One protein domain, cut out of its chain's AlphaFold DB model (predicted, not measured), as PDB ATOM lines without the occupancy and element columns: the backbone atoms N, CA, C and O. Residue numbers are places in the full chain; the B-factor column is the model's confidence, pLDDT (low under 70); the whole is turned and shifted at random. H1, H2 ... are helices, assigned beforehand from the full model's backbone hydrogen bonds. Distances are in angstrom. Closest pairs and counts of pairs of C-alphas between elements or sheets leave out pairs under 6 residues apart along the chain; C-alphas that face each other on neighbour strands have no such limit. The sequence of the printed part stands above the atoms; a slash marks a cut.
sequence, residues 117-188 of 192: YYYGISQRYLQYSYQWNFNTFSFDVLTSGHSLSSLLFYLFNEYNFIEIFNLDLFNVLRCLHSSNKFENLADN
ATOM      1  N   TYR A 117     172.630 258.179 220.987       62.28
ATOM      2  CA  TYR A 117     172.080 257.713 219.722       62.28
ATOM      3  C   TYR A 117     170.999 258.641 219.145       62.28
ATOM      4  O   TYR A 117     171.026 258.915 217.944       62.28
ATOM      5  N   TYR A 118     170.094 259.182 219.964       72.56
ATOM      6  CA  TYR A 118     169.035 260.085 219.497       72.56
ATOM      7  C   TYR A 118     169.577 261.440 219.050       72.56
ATOM      8  O   TYR A 118     169.066 262.000 218.084       72.56
ATOM      9  N   TYR A 119     170.654 261.924 219.676       75.31
ATOM     10  CA  TYR A 119     171.332 263.147 219.242       75.31
ATOM     11  C   TYR A 119     171.941 263.000 217.837       75.31
ATOM     12  O   TYR A 119     171.770 263.861 216.977       75.31
ATOM     13  N   GLY A 120     172.601 261.873 217.557       81.38
ATOM     14  CA  GLY A 120     173.140 261.615 216.218       81.38
ATOM     15  C   GLY A 120     172.045 261.482 215.155       81.38
ATOM     16  O   GLY A 120     172.200 261.949 214.024       81.38
ATOM     17  N   ILE A 121     170.917 260.868 215.522       83.19
ATOM     18  CA  ILE A 121     169.751 260.731 214.643       83.19
ATOM     19  C   ILE A 121     169.122 262.097 214.374       83.19
ATOM     20  O   ILE A 121     168.860 262.407 213.216       83.19
ATOM     21  N   SER A 122     168.927 262.932 215.397       84.81
ATOM     22  CA  SER A 122     168.344 264.268 215.243       84.81
ATOM     23  C   SER A 122     169.232 265.183 214.396       84.81
ATOM     24  O   SER A 122     168.722 265.896 213.534       84.81
ATOM     25  N   GLN A 123     170.557 265.092 214.540       83.75
ATOM     26  CA  GLN A 123     171.502 265.848 213.719       83.75
ATOM     27  C   GLN A 123     171.457 265.430 212.242       83.75
ATOM     28  O   GLN A 123     171.432 266.288 211.363       83.75
ATOM     29  N   ARG A 124     171.394 264.125 211.944       84.38
ATOM     30  CA  ARG A 124     171.190 263.653 210.560       84.38
ATOM     31  C   ARG A 124     169.812 264.023 210.028       84.38
ATOM     32  O   ARG A 124     169.674 264.326 208.852       84.38
ATOM     33  N   TYR A 125     168.797 264.018 210.882       85.81
ATOM     34  CA  TYR A 125     167.447 264.421 210.505       85.81
ATOM     35  C   TYR A 125     167.394 265.903 210.102       85.81
ATOM     36  O   TYR A 125     166.761 266.246 209.107       85.81
ATOM     37  N   LEU A 126     168.130 266.766 210.813       86.38
ATOM     38  CA  LEU A 126     168.278 268.189 210.492       86.38
ATOM     39  C   LEU A 126     168.981 268.447 209.158       86.38
ATOM     40  O   LEU A 126     168.660 269.432 208.498       86.38
ATOM     41  N   GLN A 127     169.866 267.552 208.713       84.44
ATOM     42  CA  GLN A 127     170.465 267.667 207.379       84.44
ATOM     43  C   GLN A 127     169.407 267.614 206.279       84.44
ATOM     44  O   GLN A 127     169.597 268.235 205.249       84.44
ATOM     45  N   TYR A 128     168.271 266.948 206.501       84.88
ATOM     46  CA  TYR A 128     167.154 266.902 205.553       84.88
ATOM     47  C   TYR A 128     166.119 268.018 205.767       84.88
ATOM     48  O   TYR A 128     165.056 267.979 205.150       84.88
ATOM     49  N   SER A 129     166.403 269.023 206.604       82.94
ATOM     50  CA  SER A 129     165.477 270.134 206.892       82.94
ATOM     51  C   SER A 129     165.086 270.952 205.656       82.94
ATOM     52  O   SER A 129     164.002 271.526 205.619       82.94
ATOM     53  N   TYR A 130     165.917 270.955 204.611       82.38
ATOM     54  CA  TYR A 130     165.620 271.613 203.335       82.38
ATOM     55  C   TYR A 130     164.564 270.875 202.490       82.38
ATOM     56  O   TYR A 130     164.075 271.413 201.494       82.38
ATOM     57  N   GLN A 131     164.226 269.627 202.832       86.25
ATOM     58  CA  GLN A 131     163.235 268.844 202.102       86.25
ATOM     59  C   GLN A 131     161.816 269.211 202.542       86.25
ATOM     60  O   GLN A 131     161.491 269.218 203.725       86.25
ATOM     61  N   TRP A 132     160.918 269.405 201.574       81.00
ATOM     62  CA  TRP A 132     159.513 269.733 201.854       81.00
ATOM     63  C   TRP A 132     158.749 268.615 202.591       81.00
ATOM     64  O   TRP A 132     157.737 268.872 203.230       81.00
ATOM     65  N   ASN A 133     159.249 267.374 202.541       83.69
ATOM     66  CA  ASN A 133     158.697 266.225 203.270       83.69
ATOM     67  C   ASN A 133     159.265 266.078 204.702       83.69
ATOM     68  O   ASN A 133     159.221 264.995 205.286       83.69
ATOM     69  N   PHE A 134     159.854 267.134 205.265       84.44
ATOM     70  CA  PHE A 134     160.362 267.110 206.631       84.44
ATOM     71  C   PHE A 134     159.210 266.984 207.635       84.44
ATOM     72  O   PHE A 134     158.304 267.817 207.678       84.44
ATOM     73  N   ASN A 135     159.241 265.938 208.465       83.81
ATOM     74  CA  ASN A 135     158.228 265.741 209.493       83.81
ATOM     75  C   ASN A 135     158.674 266.383 210.812       83.81
ATOM     76  O   ASN A 135     159.368 265.770 211.626       83.81
ATOM     77  N   THR A 136     158.197 267.603 211.047       83.50
ATOM     78  CA  THR A 136     158.465 268.368 212.272       83.50
ATOM     79  C   THR A 136     158.009 267.640 213.539       83.50
ATOM     80  O   THR A 136     158.703 267.692 214.549       83.50
ATOM     81  N   PHE A 137     156.910 266.881 213.494       81.50
ATOM     82  CA  PHE A 137     156.416 266.141 214.662       81.50
ATOM     83  C   PHE A 137     157.321 264.966 215.035       81.50
ATOM     84  O   PHE A 137     157.526 264.684 216.211       81.50
ATOM     85  N   SER A 138     157.901 264.291 214.040       82.31
ATOM     86  CA  SER A 138     158.889 263.234 214.306       82.31
ATOM     87  C   SER A 138     160.148 263.817 214.938       82.31
ATOM     88  O   SER A 138     160.718 263.228 215.851       82.31
ATOM     89  N   PHE A 139     160.557 264.999 214.479       84.88
ATOM     90  CA  PHE A 139     161.699 265.703 215.039       84.88
ATOM     91  C   PHE A 139     161.454 266.177 216.477       84.88
ATOM     92  O   PHE A 139     162.363 266.107 217.303       84.88
ATOM     93  N   ASP A 140     160.232 266.586 216.806       83.88
ATOM     94  CA  ASP A 140     159.855 266.997 218.159       83.88
ATOM     95  C   ASP A 140     159.918 265.853 219.172       83.88
ATOM     96  O   ASP A 140     160.455 266.012 220.268       83.88
ATOM     97  N   VAL A 141     159.509 264.653 218.755       82.44
ATOM     98  CA  VAL A 141     159.663 263.434 219.562       82.44
ATOM     99  C   VAL A 141     161.141 263.075 219.755       82.44
ATOM    100  O   VAL A 141     161.538 262.683 220.850       82.44
ATOM    101  N   LEU A 142     161.978 263.244 218.724       77.81
ATOM    102  CA  LEU A 142     163.424 262.986 218.805       77.81
ATOM    103  C   LEU A 142     164.172 263.992 219.690       77.81
ATOM    104  O   LEU A 142     165.212 263.660 220.253       77.81
ATOM    105  N   THR A 143     163.666 265.220 219.784       77.06
ATOM    106  CA  THR A 143     164.278 266.327 220.536       77.06
ATOM    107  C   THR A 143     163.563 266.607 221.857       77.06
ATOM    108  O   THR A 143     163.833 267.630 222.483       77.06
ATOM    109  N   SER A 144     162.663 265.709 222.276       75.50
ATOM    110  CA  SER A 144     161.895 265.782 223.524       75.50
ATOM    111  C   SER A 144     161.222 267.145 223.761       75.50
ATOM    112  O   SER A 144     161.278 267.669 224.872       75.50
ATOM    113  N   GLY A 145     160.640 267.755 222.723       76.75
ATOM    114  CA  GLY A 145     160.003 269.079 222.824       76.75
ATOM    115  C   GLY A 145     160.960 270.273 222.684       76.75
ATOM    116  O   GLY A 145     160.593 271.415 222.959       76.75
ATOM    117  N   HIS A 146     162.213 270.043 222.286       78.38
ATOM    118  CA  HIS A 146     163.200 271.092 221.990       78.38
ATOM    119  C   HIS A 146     163.497 271.218 220.492       78.38
ATOM    120  O   HIS A 146     164.583 271.667 220.099       78.38
ATOM    121  N   SER A 147     162.531 270.848 219.650       84.00
ATOM    122  CA  SER A 147     162.661 270.875 218.193       84.00
ATOM    123  C   SER A 147     162.997 272.268 217.684       84.00
ATOM    124  O   SER A 147     164.000 272.449 216.997       84.00
ATOM    125  N   LEU A 148     162.224 273.278 218.079       83.38
ATOM    126  CA  LEU A 148     162.399 274.642 217.585       83.38
ATOM    127  C   LEU A 148     163.786 275.210 217.914       83.38
ATOM    128  O   LEU A 148     164.460 275.743 217.035       83.38
ATOM    129  N   SER A 149     164.240 275.061 219.162       82.31
ATOM    130  CA  SER A 149     165.555 275.565 219.584       82.31
ATOM    131  C   SER A 149     166.691 274.849 218.853       82.31
ATOM    132  O   SER A 149     167.649 275.490 218.420       82.31
ATOM    133  N   SER A 150     166.573 273.530 218.680       82.81
ATOM    134  CA  SER A 150     167.578 272.713 217.989       82.81
ATOM    135  C   SER A 150     167.647 273.034 216.494       82.81
ATOM    136  O   SER A 150     168.734 273.137 215.928       82.81
ATOM    137  N   LEU A 151     166.492 273.238 215.860       85.31
ATOM    138  CA  LEU A 151     166.392 273.588 214.447       85.31
ATOM    139  C   LEU A 151     166.905 275.000 214.181       85.31
ATOM    140  O   LEU A 151     167.678 275.204 213.250       85.31
ATOM    141  N   LEU A 152     166.538 275.971 215.016       83.56
ATOM    142  CA  LEU A 152     166.990 277.341 214.818       83.56
ATOM    143  C   LEU A 152     168.502 277.470 215.028       83.56
ATOM    144  O   LEU A 152     169.171 278.149 214.255       83.56
ATOM    145  N   PHE A 153     169.058 276.761 216.012       81.94
ATOM    146  CA  PHE A 153     170.504 276.658 216.193       81.94
ATOM    147  C   PHE A 153     171.204 276.081 214.956       81.94
ATOM    148  O   PHE A 153     172.222 276.613 214.515       81.94
ATOM    149  N   TYR A 154     170.650 275.014 214.374       85.88
ATOM    150  CA  TYR A 154     171.180 274.412 213.154       85.88
ATOM    151  C   TYR A 154     171.161 275.395 211.975       85.88
ATOM    152  O   TYR A 154     172.189 275.580 211.329       85.88
ATOM    153  N   LEU A 155     170.049 276.103 211.759       84.69
ATOM    154  CA  LEU A 155     169.941 277.103 210.693       84.69
ATOM    155  C   LEU A 155     170.899 278.280 210.910       84.69
ATOM    156  O   LEU A 155     171.546 278.732 209.970       84.69
ATOM    157  N   PHE A 156     171.039 278.773 212.142       82.62
ATOM    158  CA  PHE A 156     171.983 279.854 212.437       82.62
ATOM    159  C   PHE A 156     173.431 279.477 212.115       82.62
ATOM    160  O   PHE A 156     174.183 280.335 211.642       82.62
ATOM    161  N   ASN A 157     173.799 278.213 212.333       81.56
ATOM    162  CA  ASN A 157     175.100 277.686 211.935       81.56
ATOM    163  C   ASN A 157     175.207 277.507 210.415       81.56
ATOM    164  O   ASN A 157     176.219 277.883 209.843       81.56
ATOM    165  N   GLU A 158     174.184 276.971 209.748       83.44
ATOM    166  CA  GLU A 158     174.217 276.727 208.298       83.44
ATOM    167  C   GLU A 158     174.313 278.028 207.484       83.44
ATOM    168  O   GLU A 158     175.016 278.091 206.477       83.44
ATOM    169  N   TYR A 159     173.662 279.097 207.948       82.12
ATOM    170  CA  TYR A 159     173.686 280.408 207.295       82.12
ATOM    171  C   TYR A 159     174.823 281.330 207.773       82.12
ATOM    172  O   TYR A 159     174.881 282.482 207.341       82.12
ATOM    173  N   ASN A 160     175.714 280.866 208.662       79.44
ATOM    174  CA  ASN A 160     176.803 281.658 209.261       79.44
ATOM    175  C   ASN A 160     176.353 283.017 209.831       79.44
ATOM    176  O   ASN A 160     177.119 283.981 209.893       79.44
ATOM    177  N   PHE A 161     175.103 283.115 210.293       72.38
ATOM    178  CA  PHE A 161     174.566 284.365 210.837       72.38
ATOM    179  C   PHE A 161     175.324 284.833 212.084       72.38
ATOM    180  O   PHE A 161     175.346 286.025 212.380       72.38
ATOM    181  N   ILE A 162     175.987 283.909 212.779       70.31
ATOM    182  CA  ILE A 162     176.855 284.189 213.926       70.31
ATOM    183  C   ILE A 162     178.018 285.105 213.520       70.31
ATOM    184  O   ILE A 162     178.305 286.059 214.235       70.31
ATOM    185  N   GLU A 163     178.631 284.869 212.358       71.50
ATOM    186  CA  GLU A 163     179.754 285.675 211.859       71.50
ATOM    187  C   GLU A 163     179.284 287.016 211.285       71.50
ATOM    188  O   GLU A 163     179.940 288.039 211.457       71.50
ATOM    189  N   ILE A 164     178.117 287.030 210.633       73.50
ATOM    190  CA  ILE A 164     177.573 288.234 209.988       73.50
ATOM    191  C   ILE A 164     177.079 289.248 211.025       73.50
ATOM    192  O   ILE A 164     177.238 290.455 210.845       73.50
ATOM    193  N   PHE A 165     176.477 288.770 212.114       73.25
ATOM    194  CA  PHE A 165     175.862 289.620 213.134       73.25
ATOM    195  C   PHE A 165     176.655 289.691 214.447       73.25
ATOM    196  O   PHE A 165     176.208 290.382 215.361       73.25
ATOM    197  N   ASN A 166     177.804 289.005 214.563       70.44
ATOM    198  CA  ASN A 166     178.528 288.812 215.832       70.44
ATOM    199  C   ASN A 166     177.581 288.376 216.969       70.44
ATOM    200  O   ASN A 166     177.629 288.893 218.086       70.44
ATOM    201  N   LEU A 167     176.649 287.474 216.653       70.62
ATOM    202  CA  LEU A 167     175.604 287.052 217.580       70.62
ATOM    203  C   LEU A 167     176.162 286.028 218.569       70.62
ATOM    204  O   LEU A 167     176.594 284.943 218.185       70.62
ATOM    205  N   ASP A 168     176.081 286.347 219.860       77.00
ATOM    206  CA  ASP A 168     176.392 285.398 220.926       77.00
ATOM    207  C   ASP A 168     175.405 284.225 220.894       77.00
ATOM    208  O   ASP A 168     174.229 284.344 221.257       77.00
ATOM    209  N   LEU A 169     175.920 283.057 220.519       66.69
ATOM    210  CA  LEU A 169     175.193 281.793 220.434       66.69
ATOM    211  C   LEU A 169     174.422 281.463 221.721       66.69
ATOM    212  O   LEU A 169     173.283 280.999 221.683       66.69
ATOM    213  N   PHE A 170     175.022 281.764 222.874       65.44
ATOM    214  CA  PHE A 170     174.409 281.570 224.186       65.44
ATOM    215  C   PHE A 170     173.232 282.513 224.441       65.44
ATOM    216  O   PHE A 170     172.259 282.101 225.069       65.44
ATOM    217  N   ASN A 171     173.283 283.750 223.943       71.19
ATOM    218  CA  ASN A 171     172.179 284.698 224.089       71.19
ATOM    219  C   ASN A 171     170.996 284.284 223.209       71.19
ATOM    220  O   ASN A 171     169.858 284.305 223.671       71.19
ATOM    221  N   VAL A 172     171.265 283.810 221.991       71.31
ATOM    222  CA  VAL A 172     170.240 283.257 221.095       71.31
ATOM    223  C   VAL A 172     169.593 282.019 221.707       71.31
ATOM    224  O   VAL A 172     168.374 281.978 221.858       71.31
ATOM    225  N   LEU A 173     170.393 281.043 222.141       68.81
ATOM    226  CA  LEU A 173     169.882 279.846 222.807       68.81
ATOM    227  C   LEU A 173     169.086 280.194 224.067       68.81
ATOM    228  O   LEU A 173     168.020 279.631 224.290       68.81
ATOM    229  N   ARG A 174     169.545 281.158 224.870       75.25
ATOM    230  CA  ARG A 174     168.817 281.621 226.056       75.25
ATOM    231  C   ARG A 174     167.460 282.223 225.698       75.25
ATOM    232  O   ARG A 174     166.478 281.911 226.370       75.25
ATOM    233  N   CYS A 175     167.387 283.032 224.643       71.25
ATOM    234  CA  CYS A 175     166.125 283.567 224.137       71.25
ATOM    235  C   CYS A 175     165.196 282.446 223.650       71.25
ATOM    236  O   CYS A 175     164.022 282.421 224.015       71.25
ATOM    237  N   LEU A 176     165.717 281.465 222.913       68.69
ATOM    238  CA  LEU A 176     164.922 280.350 222.384       68.69
ATOM    239  C   LEU A 176     164.404 279.421 223.475       68.69
ATOM    240  O   LEU A 176     163.220 279.089 223.505       68.69
ATOM    241  N   HIS A 177     165.260 279.068 224.429       67.06
ATOM    242  CA  HIS A 177     164.851 278.309 225.604       67.06
ATOM    243  C   HIS A 177     163.833 279.077 226.450       67.06
ATOM    244  O   HIS A 177     162.911 278.464 226.988       67.06
ATOM    245  N   SER A 178     163.955 280.406 226.557       64.50
ATOM    246  CA  SER A 178     162.953 281.217 227.256       64.50
ATOM    247  C   SER A 178     161.606 281.227 226.532       64.50
ATOM    248  O   SER A 178     160.580 281.131 227.196       64.50
ATOM    249  N   SER A 179     161.599 281.235 225.196       59.69
ATOM    250  CA  SER A 179     160.374 281.180 224.390       59.69
ATOM    251  C   SER A 179     159.627 279.855 224.573       59.69
ATOM    252  O   SER A 179     158.431 279.864 224.852       59.69
ATOM    253  N   ASN A 180     160.336 278.721 224.541       57.06
ATOM    254  CA  ASN A 180     159.729 277.398 224.759       57.06
ATOM    255  C   ASN A 180     159.109 277.257 226.162       57.06
ATOM    256  O   ASN A 180     158.192 276.469 226.378       57.06
ATOM    257  N   LYS A 181     159.593 278.028 227.143       55.78
ATOM    258  CA  LYS A 181     159.036 278.033 228.501       55.78
ATOM    259  C   LYS A 181     157.693 278.768 228.591       55.78
ATOM    260  O   LYS A 181     156.900 278.440 229.465       55.78
ATOM    261  N   PHE A 182     157.432 279.732 227.704       49.25
ATOM    262  CA  PHE A 182     156.156 280.455 227.648       49.25
ATOM    263  C   PHE A 182     155.060 279.665 226.925       49.25
ATOM    264  O   PHE A 182     153.908 279.717 227.344       49.25
ATOM    265  N   GLU A 183     155.406 278.892 225.896       50.88
ATOM    266  CA  GLU A 183     154.439 278.082 225.137       50.88
ATOM    267  C   GLU A 183     153.813 276.976 226.010       50.88
ATOM    268  O   GLU A 183     152.601 276.792 226.028       50.88
ATOM    269  N   ASN A 184     154.617 276.365 226.888       50.78
ATOM    270  CA  ASN A 184     154.135 275.401 227.883       50.78
ATOM    271  C   ASN A 184     153.232 276.011 228.975       50.78
ATOM    272  O   ASN A 184     152.572 275.267 229.690       50.78
ATOM    273  N   LEU A 185     153.206 277.332 229.160       50.09
ATOM    274  CA  LEU A 185     152.265 277.983 230.084       50.09
ATOM    275  C   LEU A 185     150.955 278.359 229.378       50.09
ATOM    276  O   LEU A 185     149.901 278.295 229.998       50.09
ATOM    277  N   ALA A 186     151.000 278.678 228.082       50.16
ATOM    278  CA  ALA A 186     149.809 279.044 227.316       50.16
ATOM    279  C   ALA A 186     148.868 277.852 227.051       50.16
ATOM    280  O   ALA A 186     147.652 278.025 227.090       50.16
ATOM    281  N   ASP A 187     149.409 276.646 226.852       48.75
ATOM    282  CA  ASP A 187     148.589 275.450 226.600       48.75
ATOM    283  C   ASP A 187     148.056 274.784 227.882       48.75
ATOM    284  O   ASP A 187     147.072 274.046 227.834       48.75
ATOM    285  N   ASN A 188     148.651 275.071 229.047       49.34
ATOM    286  CA  ASN A 188     148.207 274.518 230.334       49.34
ATOM    287  C   ASN A 188     147.124 275.361 231.038       49.34
ATOM    288  O   ASN A 188     146.481 274.858 231.957       49.34
TER     289      ASN A 188
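What this domain is: This is residues 117 to 188 of the 192 residues of an uncharacterized protein of Sarcoptes scabiei (UniProt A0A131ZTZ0). Helix H3 runs through the middle of the model, with a helical hairpin, H1 and H2, set crosswise to it at the end where H3 begins, and with the long helix H5 folded back beside it, the two running opposite ways. Short H4 sits at the turn between H3 and H5, at the far end from H2. The packing is thin: H2 only just touches H3, and H5 touches H3 over a short stretch. The printed part has 72 residues with five named helices, H1 to H5 in order along the chain, and no named strand; its class is all helix. It is only just compact, close to loose, with a radius of gyration of the C-alphas of 13.1 A and spans of 33 by 31 by 25 A.

How they stand to each other: H1, residues 117 to 127, and H2, residues 136 to 142, form a helical hairpin: they touch at a shallow tilt of 22 degrees and run opposite ways. Their closest C-alphas, those of Ser 122 and Leu 142, are 6.2 A apart. H3, residues 147 to 158, only just touches H2, with 3 pairs of C-alphas within 8 A and with residue 147 alone on its side. The closest C-alphas of the two are those of Asp 140 and Ser 147, 4.8 A apart, and their lines are about perpendicular, at 78 degrees. H1 and H3 are close but not clearly touching; their closest C-alphas, those of Leu 126 and Leu 151, are 7.0 A apart, at a steep tilt of 56 degrees. H4, residues 161 to 165, is close to H3 but not clearly touching, with the C-alphas of Phe 156 and Ile 162 closest at 6.7 A. H5, residues 169 to 186, touches H3 at a shallow tilt of 24 degrees, opposite ways, with residues 173 to 177 of H5 and 148 to 153 of H3 alone. Their closest C-alphas are those of Ser 149 and Leu 176, 5.6 A apart. H1 and H2 are each apart from H4 and from H5. In H1, H2, H3 and H4 every O i to N i+4 pair is within hydrogen-bond range; in H5 12 of 14 are.

Where its parts are: H1 begins at C-alpha 117, (172.080, 257.713, 219.722), and measures 15.9 A to C-alpha 127. H2, residues 136 to 142, measures 9.8 A. H3 runs 16.3 A from C-alpha 147 at (162.661, 270.875, 218.193) to C-alpha 158. H4, residues 161 to 165, measures 5.9 A. H5 runs 26.4 A from C-alpha 169 to C-alpha 186 at (149.809, 279.044, 227.316).

The domain as a whole: The two C-alphas farthest apart, those of Ile 164 and Asn 188, are 38.3 A apart. The printed part has no cut. The link from H1 to H2 is short, the other three are tight, and no link is long. The mean pLDDT of the printed part is 74.9; residue 117, residues 169 to 170, residue 173 and residues 176 to 188 are under 70.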